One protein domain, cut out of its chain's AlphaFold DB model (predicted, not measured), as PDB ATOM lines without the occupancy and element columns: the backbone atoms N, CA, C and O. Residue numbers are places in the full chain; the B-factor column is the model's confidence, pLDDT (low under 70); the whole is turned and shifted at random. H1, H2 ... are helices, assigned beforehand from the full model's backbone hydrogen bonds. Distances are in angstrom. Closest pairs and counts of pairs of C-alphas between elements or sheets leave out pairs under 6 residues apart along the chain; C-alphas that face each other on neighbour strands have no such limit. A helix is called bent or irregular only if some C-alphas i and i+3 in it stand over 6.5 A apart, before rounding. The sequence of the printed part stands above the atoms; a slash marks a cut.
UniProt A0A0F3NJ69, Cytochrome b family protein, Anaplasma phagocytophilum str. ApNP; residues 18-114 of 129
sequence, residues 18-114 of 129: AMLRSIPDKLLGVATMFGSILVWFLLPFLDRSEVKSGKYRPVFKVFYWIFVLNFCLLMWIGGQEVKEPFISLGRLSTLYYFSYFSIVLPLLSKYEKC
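Overview. This is residues 18 to 114 of the 129 residues of the protein "Cytochrome b family protein" of Anaplasma phagocytophilum str. ApNP (UniProt A0A0F3NJ69). You are looking at a long helical hairpin, H4 and H5 side by side, with a third helix, H2, running loosely along H5. The short H1 packs between H2 and the hairpin near one end, and the short H3 touches H5 toward the other end. The printed part has 97 residues with five named helices, H1 to H5 in chain order, and no named strand: all helix. It is elongated, 43 by 23 by 16 A, and only just compact, close to loose, with a radius of gyration of the C-alphas of 14.7 A.

Along the chain. Find C-alpha 18 at (200.727, 116.030, 157.964), where H1, residues 18 to 22, begins. H2, residues 26 to 41, is 23.9 A long, with a kink of 30 degrees near residue 34. H3 is residues 43 to 46. From C-alpha 58 at (206.973, 145.374, 159.848), H4 runs 30.7 A to residue 78. H5, residues 86 to 111, runs 34.3 A to C-alpha 111 at (195.708, 147.802, 156.767); it has a kink of 38 degrees near residue 100 and is only just irregular, C-alphas 102 and 105 being 6.6 A apart.

Arrangement. H4 and H5 touch as a hairpin, opposite ways at a shallow tilt of 20 degrees; their closest C-alphas, of Ile 77 and Phe 86, are 6.2 A apart. H1 touches H5 at residues 87 to 94 alone, the closest C-alphas being Ser 22 and Ile 87, 5.1 A. It touches H2 at residues 29 to 33 alone, closest at the C-alphas of Leu 20 and Gly 29, 4.3 A. It touches H4 at residues 74 to 78 alone, closest at the C-alphas of Ala 18 and Gly 78, 4.3 A. H2 and H5 are close but not clearly touching, their closest C-alphas, of Val 39 and Phe 101, 7.2 A apart. H3 touches H5 at residues 101 to 106 alone, closest at the C-alphas of Leu 46 and Pro 106, 5.5 A. H2 and H4 are apart. In H1 every O i to N i+4 pair is within hydrogen-bond range, against 9 of 12 in H2, 16 of 17 in H4 and 19 of 22 in H5; H3 is too short for such a pair.

Size, cuts and confidence. The C-alphas of Glu 50 and Lys 83, the two farthest apart, are 44.1 A apart. The printed part has no cut; the link from H3 to H4, 11 residues, is long. No printed residue is under 70 in pLDDT.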
ATOM      1  N   ALA A  18     201.362 115.665 156.703       94.06
ATOM      2  CA  ALA A  18     200.727 116.030 157.964       94.06
ATOM      3  C   ALA A  18     199.316 116.592 157.736       94.06
ATOM      4  O   ALA A  18     198.376 116.140 158.383       94.06
ATOM      5  N   MET A  19     199.140 117.507 156.776       94.25
ATOM      6  CA  MET A  19     197.818 118.056 156.445       94.25
ATOM      7  C   MET A  19     196.847 116.978 155.941       94.25
ATOM      8  O   MET A  19     195.694 116.944 156.371       94.25
ATOM      9  N   LEU A  20     197.323 116.073 155.076       94.38
ATOM     10  CA  LEU A  20     196.541 114.960 154.525       94.38
ATOM     11  C   LEU A  20     195.979 114.061 155.634       94.38
ATOM     12  O   LEU A  20     194.785 113.781 155.668       94.38
ATOM     13  N   ARG A  21     196.850 113.602 156.541       91.19
ATOM     14  CA  ARG A  21     196.504 112.612 157.576       91.19
ATOM     15  C   ARG A  21     195.772 113.210 158.779       91.19
ATOM     16  O   ARG A  21     195.130 112.483 159.530       91.19
ATOM     17  N   SER A  22     195.883 114.520 158.996       90.06
ATOM     18  CA  SER A  22     195.206 115.197 160.103       90.06
ATOM     19  C   SER A  22     193.695 115.308 159.893       90.06
ATOM     20  O   SER A  22     192.962 115.447 160.873       90.06
ATOM     21  N   ILE A  23     193.200 115.224 158.656       91.62
ATOM     22  CA  ILE A  23     191.770 115.326 158.337       91.62
ATOM     23  C   ILE A  23     191.143 113.921 158.302       91.62
ATOM     24  O   ILE A  23     191.616 113.067 157.558       91.62
ATOM     25  N   PRO A  24     190.069 113.654 159.071       90.38
ATOM     26  CA  PRO A  24     189.467 112.321 159.191       90.38
ATOM     27  C   PRO A  24     188.574 111.933 157.993       90.38
ATOM     28  O   PRO A  24     187.704 111.080 158.130       90.38
ATOM     29  N   ASP A  25     188.765 112.559 156.830       94.25
ATOM     30  CA  ASP A  25     188.024 112.291 155.596       94.25
ATOM     31  C   ASP A  25     188.991 112.172 154.414       94.25
ATOM     32  O   ASP A  25     189.903 112.987 154.247       94.25
ATOM     33  N   LYS A  26     188.787 111.141 153.584       90.12
ATOM     34  CA  LYS A  26     189.695 110.818 152.476       90.12
ATOM     35  C   LYS A  26     189.701 111.895 151.394       90.12
ATOM     36  O   LYS A  26     190.767 112.232 150.886       90.12
ATOM     37  N   LEU A  27     188.531 112.411 151.017       94.62
ATOM     38  CA  LEU A  27     188.410 113.386 149.935       94.62
ATOM     39  C   LEU A  27     188.912 114.755 150.390       94.62
ATOM     40  O   LEU A  27     189.700 115.385 149.686       94.62
ATOM     41  N   LEU A  28     188.513 115.185 151.588       94.44
ATOM     42  CA  LEU A  28     188.946 116.454 152.165       94.44
ATOM     43  C   LEU A  28     190.448 116.463 152.442       94.44
ATOM     44  O   LEU A  28     191.098 117.449 152.116       94.44
ATOM     45  N   GLY A  29     191.024 115.372 152.958       93.81
ATOM     46  CA  GLY A  29     192.469 115.279 153.174       93.81
ATOM     47  C   GLY A  29     193.263 115.480 151.880       93.81
ATOM     48  O   GLY A  29     194.202 116.278 151.839       93.81
ATOM     49  N   VAL A  30     192.867 114.798 150.799       95.12
ATOM     50  CA  VAL A  30     193.521 114.937 149.487       95.12
ATOM     51  C   VAL A  30     193.336 116.352 148.936       95.12
ATOM     52  O   VAL A  30     194.304 116.966 148.486       95.12
ATOM     53  N   ALA A  31     192.125 116.906 149.029       95.81
ATOM     54  CA  ALA A  31     191.842 118.273 148.602       95.81
ATOM     55  C   ALA A  31     192.672 119.310 149.376       95.81
ATOM     56  O   ALA A  31     193.189 120.248 148.776       95.81
ATOM     57  N   THR A  32     192.857 119.133 150.685       95.69
ATOM     58  CA  THR A  32     193.711 119.989 151.519       95.69
ATOM     59  C   THR A  32     195.177 119.875 151.124       95.69
ATOM     60  O   THR A  32     195.844 120.897 150.977       95.69
ATOM     61  N   MET A  33     195.681 118.663 150.890       95.12
ATOM     62  CA  MET A  33     197.063 118.461 150.456       95.12
ATOM     63  C   MET A  33     197.340 119.186 149.132       95.12
ATOM     64  O   MET A  33     198.247 120.012 149.067       95.12
ATOM     65  N   PHE A  34     196.528 118.959 148.096       95.94
ATOM     66  CA  PHE A  34     196.691 119.667 146.822       95.94
ATOM     67  C   PHE A  34     196.427 121.170 146.958       95.94
ATOM     68  O   PHE A  34     197.182 121.980 146.426       95.94
ATOM     69  N   GLY A  35     195.405 121.554 147.724       95.44
ATOM     70  CA  GLY A  35     195.064 122.947 148.004       95.44
ATOM     71  C   GLY A  35     196.213 123.727 148.641       95.44
ATOM     72  O   GLY A  35     196.411 124.895 148.317       95.44
ATOM     73  N   SER A  36     197.012 123.078 149.489       94.81
ATOM     74  CA  SER A  36     198.152 123.713 150.157       94.81
ATOM     75  C   SER A  36     199.276 124.092 149.191       94.81
ATOM     76  O   SER A  36     199.980 125.068 149.419       94.81
ATOM     77  N   ILE A  37     199.409 123.377 148.073       94.56
ATOM     78  CA  ILE A  37     200.348 123.722 147.002       94.56
ATOM     79  C   ILE A  37     199.692 124.739 146.061       94.56
ATOM     80  O   ILE A  37     200.306 125.732 145.676       94.56
ATOM     81  N   LEU A  38     198.415 124.527 145.721       95.38
ATOM     82  CA  LEU A  38     197.677 125.393 144.801       95.38
ATOM     83  C   LEU A  38     197.556 126.836 145.306       95.38
ATOM     84  O   LEU A  38     197.590 127.769 144.504       95.38
ATOM     85  N   VAL A  39     197.472 127.041 146.623       94.94
ATOM     86  CA  VAL A  39     197.361 128.382 147.211       94.94
ATOM     87  C   VAL A  39     198.576 129.266 146.902       94.94
ATOM     88  O   VAL A  39     198.437 130.485 146.826       94.94
ATOM     89  N   TRP A  40     199.751 128.685 146.630       92.19
ATOM     90  CA  TRP A  40     200.940 129.459 146.257       92.19
ATOM     91  C   TRP A  40     200.783 130.140 144.899       92.19
ATOM     92  O   TRP A  40     201.249 131.262 144.723       92.19
ATOM     93  N   PHE A  41     200.057 129.531 143.961       93.88
ATOM     94  CA  PHE A  41     199.753 130.161 142.671       93.88
ATOM     95  C   PHE A  41     198.759 131.320 142.804       93.88
ATOM     96  O   PHE A  41     198.693 132.182 141.931       93.88
ATOM     97  N   LEU A  42     198.010 131.371 143.909       92.56
ATOM     98  CA  LEU A  42     197.073 132.451 144.211       92.56
ATOM     99  C   LEU A  42     197.739 133.635 144.927       92.56
ATOM    100  O   LEU A  42     197.112 134.687 145.058       92.56
ATOM    101  N   LEU A  43     199.004 133.509 145.352       90.81
ATOM    102  CA  LEU A  43     199.733 134.559 146.073       90.81
ATOM    103  C   LEU A  43     199.698 135.938 145.397       90.81
ATOM    104  O   LEU A  43     199.393 136.902 146.103       90.81
ATOM    105  N   PRO A  44     199.918 136.071 144.070       88.69
ATOM    106  CA  PRO A  44     199.880 137.376 143.406       88.69
ATOM    107  C   PRO A  44     198.522 138.084 143.505       88.69
ATOM    108  O   PRO A  44     198.444 139.298 143.343       88.69
ATOM    109  N   PHE A  45     197.442 137.335 143.746       89.44
ATOM    110  CA  PHE A  45     196.088 137.877 143.864       89.44
ATOM    111  C   PHE A  45     195.683 138.159 145.316       89.44
ATOM    112  O   PHE A  45     194.820 139.015 145.544       89.44
ATOM    113  N   LEU A  46     196.283 137.433 146.268       89.69
ATOM    114  CA  LEU A  46     196.004 137.507 147.705       89.69
ATOM    115  C   LEU A  46     196.764 138.649 148.392       89.69
ATOM    116  O   LEU A  46     196.189 139.327 149.241       89.69
ATOM    117  N   ASP A  47     198.022 138.893 148.018       90.62
ATOM    118  CA  ASP A  47     198.798 140.035 148.514       90.62
ATOM    119  C   ASP A  47     198.816 141.154 147.467       90.62
ATOM    120  O   ASP A  47     199.498 141.066 146.449       90.62
ATOM    121  N   ARG A  48     198.041 142.214 147.714       87.69
ATOM    122  CA  ARG A  48     197.916 143.382 146.827       87.69
ATOM    123  C   ARG A  48     198.684 144.598 147.348       87.69
ATOM    124  O   ARG A  48     198.354 145.728 146.997       87.69
ATOM    125  N   SER A  49     199.662 144.389 148.229       87.56
ATOM    126  CA  SER A  49     200.413 145.489 148.827       87.56
ATOM    127  C   SER A  49     201.256 146.201 147.770       87.56
ATOM    128  O   SER A  49     201.932 145.563 146.964       87.56
ATOM    129  N   GLU A  50     201.262 147.534 147.802       85.00
ATOM    130  CA  GLU A  50     202.109 148.353 146.922       85.00
ATOM    131  C   GLU A  50     203.607 148.122 147.199       85.00
ATOM    132  O   GLU A  50     204.450 148.221 146.304       85.00
ATOM    133  N   VAL A  51     203.948 147.758 148.442       88.62
ATOM    134  CA  VAL A  51     205.324 147.522 148.880       88.62
ATOM    135  C   VAL A  51     205.703 146.056 148.692       88.62
ATOM    136  O   VAL A  51     205.365 145.185 149.492       88.62
ATOM    137  N   LYS A  52     206.489 145.792 147.643       86.06
ATOM    138  CA  LYS A  52     206.889 144.431 147.237       86.06
ATOM    139  C   LYS A  52     207.836 143.727 148.212       86.06
ATOM    140  O   LYS A  52     207.875 142.503 148.256       86.06
ATOM    141  N   SER A  53     208.644 144.473 148.968       88.38
ATOM    142  CA  SER A  53     209.641 143.882 149.866       88.38
ATOM    143  C   SER A  53     209.126 143.796 151.301       88.38
ATOM    144  O   SER A  53     208.868 144.810 151.951       88.38
ATOM    145  N   GLY A  54     209.084 142.572 151.840       89.12
ATOM    146  CA  GLY A  54     208.718 142.305 153.235       89.12
ATOM    147  C   GLY A  54     209.651 142.955 154.269       89.12
ATOM    148  O   GLY A  54     209.300 143.049 155.442       89.12
ATOM    149  N   LYS A  55     210.824 143.464 153.858       88.81
ATOM    150  CA  LYS A  55     211.736 144.226 154.733       88.81
ATOM    151  C   LYS A  55     211.098 145.525 155.243       88.81
ATOM    152  O   LYS A  55     211.364 145.929 156.375       88.81
ATOM    153  N   TYR A  56     210.256 146.155 154.426       90.31
ATOM    154  CA  TYR A  56     209.617 147.441 154.723       90.31
ATOM    155  C   TYR A  56     208.198 147.285 155.286       90.31
ATOM    156  O   TYR A  56     207.531 148.278 155.567       90.31
ATOM    157  N   ARG A  57     207.757 146.042 155.507       92.88
ATOM    158  CA  ARG A  57     206.442 145.685 156.041       92.88
ATOM    159  C   ARG A  57     206.597 145.047 157.433       92.88
ATOM    160  O   ARG A  57     206.833 143.840 157.542       92.88
ATOM    161  N   PRO A  58     206.602 145.851 158.516       91.56
ATOM    162  CA  PRO A  58     206.973 145.374 159.848       91.56
ATOM    163  C   PRO A  58     206.003 144.329 160.414       91.56
ATOM    164  O   PRO A  58     206.450 143.398 161.080       91.56
ATOM    165  N   VAL A  59     204.704 144.460 160.143       93.12
ATOM    166  CA  VAL A  59     203.674 143.532 160.625       93.12
ATOM    167  C   VAL A  59     203.696 142.259 159.781       93.12
ATOM    168  O   VAL A  59     203.707 141.160 160.337       93.12
ATOM    169  N   PHE A  60     203.817 142.386 158.456       93.56
ATOM    170  CA  PHE A  60     204.008 141.250 157.552       93.56
ATOM    171  C   PHE A  60     205.192 140.385 157.969       93.56
ATOM    172  O   PHE A  60     205.064 139.165 158.023       93.56
ATOM    173  N   LYS A  61     206.326 141.000 158.327       92.50
ATOM    174  CA  LYS A  61     207.518 140.270 158.774       92.50
ATOM    175  C   LYS A  61     207.220 139.361 159.970       92.50
ATOM    176  O   LYS A  61     207.704 138.234 159.996       92.50
ATOM    177  N   VAL A  62     206.428 139.822 160.941       94.62
ATOM    178  CA  VAL A  62     206.052 139.014 162.114       94.62
ATOM    179  C   VAL A  62     205.188 137.826 161.693       94.62
ATOM    180  O   VAL A  62     205.532 136.688 162.004       94.62
ATOM    181  N   PHE A  63     204.115 138.062 160.934       94.88
ATOM    182  CA  PHE A  63     203.227 136.985 160.479       94.88
ATOM    183  C   PHE A  63     203.924 135.992 159.546       94.88
ATOM    184  O   PHE A  63     203.655 134.798 159.627       94.88
ATOM    185  N   TYR A  64     204.851 136.456 158.710       94.88
ATOM    186  CA  TYR A  64     205.699 135.596 157.890       94.88
ATOM    187  C   TYR A  64     206.539 134.645 158.751       94.88
ATOM    188  O   TYR A  64     206.574 133.448 158.487       94.88
ATOM    189  N   TRP A  65     207.170 135.135 159.822       96.56
ATOM    190  CA  TRP A  65     207.929 134.264 160.723       96.56
ATOM    191  C   TRP A  65     207.039 133.276 161.479       96.56
ATOM    192  O   TRP A  65     207.423 132.118 161.627       96.56
ATOM    193  N   ILE A  66     205.836 133.681 161.896       97.00
ATOM    194  CA  ILE A  66     204.867 132.749 162.497       97.00
ATOM    195  C   ILE A  66     204.457 131.674 161.478       97.00
ATOM    196  O   ILE A  66     204.385 130.497 161.828       97.00
ATOM    197  N   PHE A  67     204.250 132.045 160.213       96.75
ATOM    198  CA  PHE A  67     203.978 131.099 159.133       96.75
ATOM    199  C   PHE A  67     205.129 130.107 158.917       96.75
ATOM    200  O   PHE A  67     204.885 128.904 158.855       96.75
ATOM    201  N   VAL A  68     206.381 130.577 158.881       97.19
ATOM    202  CA  VAL A  68     207.564 129.705 158.773       97.19
ATOM    203  C   VAL A  68     207.631 128.728 159.948       97.19
ATOM    204  O   VAL A  68     207.826 127.533 159.743       97.19
ATOM    205  N   LEU A  69     207.408 129.206 161.176       97.81
ATOM    206  CA  LEU A  69     207.378 128.347 162.361       97.81
ATOM    207  C   LEU A  69     206.248 127.312 162.292       97.81
ATOM    208  O   LEU A  69     206.465 126.155 162.641       97.81
ATOM    209  N   ASN A  70     205.068 127.694 161.800       97.50
ATOM    210  CA  ASN A  70     203.960 126.767 161.587       97.50
ATOM    211  C   ASN A  70     204.303 125.698 160.536       97.50
ATOM    212  O   ASN A  70     204.034 124.518 160.742       97.50
ATOM    213  N   PHE A  71     204.961 126.081 159.442       96.75
ATOM    214  CA  PHE A  71     205.395 125.129 158.422       96.75
ATOM    215  C   PHE A  71     206.427 124.129 158.970       96.75
ATOM    216  O   PHE A  71     206.312 122.927 158.729       96.75
ATOM    217  N   CYS A  72     207.384 124.594 159.780       97.12
ATOM    218  CA  CYS A  72     208.312 123.720 160.503       97.12
ATOM    219  C   CYS A  72     207.587 122.808 161.509       97.12
ATOM    220  O   CYS A  72     207.941 121.638 161.645       97.12
ATOM    221  N   LEU A  73     206.547 123.311 162.181       96.25
ATOM    222  CA  LEU A  73     205.709 122.516 163.082       96.25
ATOM    223  C   LEU A  73     204.969 121.405 162.321       96.25
ATOM    224  O   LEU A  73     204.955 120.266 162.777       96.25
ATOM    225  N   LEU A  74     204.409 121.698 161.145       95.88
ATOM    226  CA  LEU A  74     203.788 120.699 160.269       95.88
ATOM    227  C   LEU A  74     204.795 119.657 159.777       95.88
ATOM    228  O   LEU A  74     204.476 118.471 159.770       95.88
ATOM    229  N   MET A  75     206.011 120.078 159.413       95.88
ATOM    230  CA  MET A  75     207.101 119.161 159.061       95.88
ATOM    231  C   MET A  75     207.401 118.194 160.210       95.88
ATOM    232  O   MET A  75     207.443 116.982 160.005       95.88
ATOM    233  N   TRP A  76     207.549 118.726 161.426       94.94
ATOM    234  CA  TRP A  76     207.793 117.926 162.621       94.94
ATOM    235  C   TRP A  76     206.641 116.960 162.900       94.94
ATOM    236  O   TRP A  76     206.873 115.766 163.085       94.94
ATOM    237  N   ILE A  77     205.397 117.456 162.871       95.06
ATOM    238  CA  ILE A  77     204.193 116.643 163.061       95.06
ATOM    239  C   ILE A  77     204.135 115.537 162.014       95.06
ATOM    240  O   ILE A  77     203.787 114.424 162.378       95.06
ATOM    241  N   GLY A  78     204.489 115.781 160.752       92.88
ATOM    242  CA  GLY A  78     204.448 114.770 159.690       92.88
ATOM    243  C   GLY A  78     205.290 113.522 159.972       92.88
ATOM    244  O   GLY A  78     204.903 112.437 159.543       92.88
ATOM    245  N   GLY A  79     206.384 113.657 160.729       91.62
ATOM    246  CA  GLY A  79     207.246 112.541 161.138       91.62
ATOM    247  C   GLY A  79     206.805 111.811 162.413       91.62
ATOM    248  O   GLY A  79     207.374 110.774 162.741       91.62
ATOM    249  N   GLN A  80     205.810 112.325 163.142       91.06
ATOM    250  CA  GLN A  80     205.298 111.697 164.368       91.06
ATOM    251  C   GLN A  80     204.256 110.617 164.063       91.06
ATOM    252  O   GLN A  80     203.637 110.602 162.998       91.06
ATOM    253  N   GLU A  81     203.974 109.747 165.027       88.88
ATOM    254  CA  GLU A  81     202.886 108.768 164.922       88.88
ATOM    255  C   GLU A  81     201.503 109.438 164.818       88.88
ATOM    256  O   GLU A  81     201.286 110.554 165.299       88.88
ATOM    257  N   VAL A  82     200.536 108.754 164.193       88.38
ATOM    258  CA  VAL A  82     199.143 109.229 164.074       88.38
ATOM    259  C   VAL A  82     198.404 108.970 165.393       88.38
ATOM    260  O   VAL A  82     197.561 108.083 165.495       88.38
ATOM    261  N   LYS A  83     198.766 109.720 166.435       91.06
ATOM    262  CA  LYS A  83     198.158 109.660 167.772       91.06
ATOM    263  C   LYS A  83     197.857 111.070 168.275       91.06
ATOM    264  O   LYS A  83     198.489 112.043 167.856       91.06
ATOM    265  N   GLU A  84     196.888 111.201 169.176       91.19
ATOM    266  CA  GLU A  84     196.727 112.448 169.932       91.19
ATOM    267  C   GLU A  84     197.980 112.687 170.795       91.19
ATOM    268  O   GLU A  84     198.536 111.719 171.320       91.19
ATOM    269  N   PRO A  85     198.463 113.936 170.939       93.19
ATOM    270  CA  PRO A  85     197.855 115.211 170.527       93.19
ATOM    271  C   PRO A  85     198.223 115.688 169.104       93.19
ATOM    272  O   PRO A  85     197.826 116.778 168.685       93.19
ATOM    273  N   PHE A  86     199.010 114.916 168.346       93.38
ATOM    274  CA  PHE A  86     199.573 115.352 167.060       93.38
ATOM    275  C   PHE A  86     198.522 115.531 165.963       93.38
ATOM    276  O   PHE A  86     198.674 116.402 165.106       93.38
ATOM    277  N   ILE A  87     197.434 114.757 166.002       93.12
ATOM    278  CA  ILE A  87     196.310 114.904 165.068       93.12
ATOM    279  C   ILE A  87     195.639 116.266 165.273       93.12
ATOM    280  O   ILE A  87     195.499 117.030 164.315       93.12
ATOM    281  N   SER A  88     195.281 116.598 166.516       94.88
ATOM    282  CA  SER A  88     194.667 117.881 166.868       94.88
ATOM    283  C   SER A  88     195.571 119.073 166.536       94.88
ATOM    284  O   SER A  88     195.120 120.040 165.918       94.88
ATOM    285  N   LEU A  89     196.866 118.984 166.860       95.62
ATOM    286  CA  LEU A  89     197.851 120.011 166.502       95.62
ATOM    287  C   LEU A  89     198.012 120.160 164.987       95.62
ATOM    288  O   LEU A  89     198.108 121.283 164.488       95.62
ATOM    289  N   GLY A  90     198.006 119.055 164.242       95.50
ATOM    290  CA  GLY A  90     198.089 119.078 162.785       95.50
ATOM    291  C   GLY A  90     196.866 119.739 162.147       95.50
ATOM    292  O   GLY A  90     197.023 120.553 161.239       95.50
ATOM    293  N   ARG A  91     195.656 119.507 162.679       95.50
ATOM    294  CA  ARG A  91     194.431 120.210 162.247       95.50
ATOM    295  C   ARG A  91     194.517 121.712 162.495       95.50
ATOM    296  O   ARG A  91     194.248 122.491 161.585       95.50
ATOM    297  N   LEU A  92     194.930 122.120 163.697       96.69
ATOM    298  CA  LEU A  92     195.091 123.536 164.041       96.69
ATOM    299  C   LEU A  92     196.154 124.213 163.165       96.69
ATOM    300  O   LEU A  92     195.949 125.322 162.674       96.69
ATOM    301  N   SER A  93     197.270 123.524 162.929       96.81
ATOM    302  CA  SER A  93     198.358 124.034 162.094       96.81
ATOM    303  C   SER A  93     197.925 124.167 160.636       96.81
ATOM    304  O   SER A  93     198.167 125.201 160.023       96.81
ATOM    305  N   THR A  94     197.192 123.180 160.114       96.50
ATOM    306  CA  THR A  94     196.590 123.220 158.773       96.50
ATOM    307  C   THR A  94     195.601 124.380 158.643       96.50
ATOM    308  O   THR A  94     195.646 125.127 157.667       96.50
ATOM    309  N   LEU A  95     194.739 124.591 159.643       96.50
ATOM    310  CA  LEU A  95     193.806 125.717 159.655       96.50
ATOM    311  C   LEU A  95     194.550 127.058 159.607       96.50
ATOM    312  O   LEU A  95     194.202 127.927 158.806       96.50
ATOM    313  N   TYR A  96     195.588 127.220 160.431       96.81
ATOM    314  CA  TYR A  96     196.414 128.425 160.420       96.81
ATOM    315  C   TYR A  96     197.115 128.624 159.070       96.81
ATOM    316  O   TYR A  96     197.118 129.740 158.558       96.81
ATOM    317  N   TYR A  97     197.644 127.553 158.467       97.19
ATOM    318  CA  TYR A  97     198.297 127.594 157.159       97.19
ATOM    319  C   TYR A  97     197.388 128.221 156.094       97.19
ATOM    320  O   TYR A  97     197.763 129.208 155.471       97.19
ATOM    321  N   PHE A  98     196.160 127.719 155.931       96.56
ATOM    322  CA  PHE A  98     195.212 128.294 154.969       96.56
ATOM    323  C   PHE A  98     194.711 129.683 155.380       96.56
ATOM    324  O   PHE A  98     194.521 130.545 154.524       96.56
ATOM    325  N   SER A  99     194.531 129.927 156.680       95.94
ATOM    326  CA  SER A  99     194.103 131.240 157.186       95.94
ATOM    327  C   SER A  99     195.146 132.325 156.912       95.94
ATOM    328  O   SER A  99     194.780 133.469 156.639       95.94
ATOM    329  N   TYR A 100     196.436 131.976 156.933       95.56
ATOM    330  CA  TYR A 100     197.512 132.895 156.580       95.56
ATOM    331  C   TYR A 100     197.326 133.431 155.154       95.56
ATOM    332  O   TYR A 100     197.274 134.643 154.948       95.56
ATOM    333  N   PHE A 101     197.132 132.539 154.181       94.88
ATOM    334  CA  PHE A 101     196.959 132.940 152.786       94.88
ATOM    335  C   PHE A 101     195.616 133.633 152.522       94.88
ATOM    336  O   PHE A 101     195.591 134.684 151.891       94.88
ATOM    337  N   SER A 102     194.506 133.073 153.006       93.69
ATOM    338  CA  SER A 102     193.163 133.554 152.652       93.69
ATOM    339  C   SER A 102     192.706 134.783 153.441       93.69
ATOM    340  O   SER A 102     191.860 135.529 152.956       93.69
ATOM    341  N   ILE A 103     193.219 134.991 154.659       94.06
ATOM    342  CA  ILE A 103     192.748 136.052 155.566       94.06
ATOM    343  C   ILE A 103     193.883 137.014 155.904       94.06
ATOM    344  O   ILE A 103     193.753 138.217 155.681       94.06
ATOM    345  N   VAL A 104     194.996 136.503 156.437       94.12
ATOM    346  CA  VAL A 104     196.073 137.350 156.972       94.12
ATOM    347  C   VAL A 104     196.729 138.174 155.865       94.12
ATOM    348  O   VAL A 104     196.883 139.380 156.037       94.12
ATOM    349  N   LEU A 105     197.065 137.569 154.721       92.88
ATOM    350  CA  LEU A 105     197.686 138.286 153.602       92.88
ATOM    351  C   LEU A 105     196.800 139.422 153.041       92.88
ATOM    352  O   LEU A 105     197.278 140.562 153.032       92.88
ATOM    353  N   PRO A 106     195.519 139.198 152.670       92.19
ATOM    354  CA  PRO A 106     194.642 140.285 152.225       92.19
ATOM    355  C   PRO A 106     194.440 141.381 153.275       92.19
ATOM    356  O   PRO A 106     194.384 142.567 152.943       92.19
ATOM    357  N   LEU A 107     194.344 141.005 154.555       92.19
ATOM    358  CA  LEU A 107     194.165 141.954 155.649       92.19
ATOM    359  C   LEU A 107     195.410 142.833 155.829       92.19
ATOM    360  O   LEU A 107     195.305 144.057 155.876       92.19
ATOM    361  N   LEU A 108     196.598 142.227 155.867       91.56
ATOM    362  CA  LEU A 108     197.862 142.956 155.964       91.56
ATOM    363  C   LEU A 108     198.065 143.874 154.766       91.56
ATOM    364  O   LEU A 108     198.427 145.031 154.940       91.56
ATOM    365  N   SER A 109     197.768 143.389 153.561       88.56
ATOM    366  CA  SER A 109     197.848 144.191 152.344       88.56
ATOM    367  C   SER A 109     197.002 145.465 152.406       88.56
ATOM    368  O   SER A 109     197.362 146.442 151.755       88.56
ATOM    369  N   LYS A 110     195.880 145.461 153.137       88.62
ATOM    370  CA  LYS A 110     194.944 146.590 153.204       88.62
ATOM    371  C   LYS A 110     195.217 147.547 154.368       88.62
ATOM    372  O   LYS A 110     194.977 148.742 154.229       88.62
ATOM    373  N   TYR A 111     195.654 147.031 155.516       89.50
ATOM    374  CA  TYR A 111     195.708 147.802 156.767       89.50
ATOM    375  C   TYR A 111     197.125 148.114 157.262       89.50
ATOM    376  O   TYR A 111     197.289 148.925 158.175       89.50
ATOM    377  N   GLU A 112     198.160 147.485 156.704       88.69
ATOM    378  CA  GLU A 112     199.531 147.682 157.168       88.69
ATOM    379  C   GLU A 112     200.105 149.039 156.733       88.69
ATOM    380  O   GLU A 112     200.139 149.380 155.552       88.69
ATOM    381  N   LYS A 113     200.641 149.794 157.699       88.00
ATOM    382  CA  LYS A 113     201.450 150.985 157.417       88.00
ATOM    383  C   LYS A 113     202.879 150.563 157.085       88.00
ATOM    384  O   LYS A 113     203.592 150.035 157.942       88.00
ATOM    385  N   CYS A 114     203.285 150.801 155.845       87.31
ATOM    386  CA  CYS A 114     204.613 150.445 155.360       87.31
ATOM    387  C   CYS A 114     205.663 151.491 155.757       87.31
ATOM    388  O   CYS A 114     205.354 152.669 155.927       87.31
TER     389      CYS A 114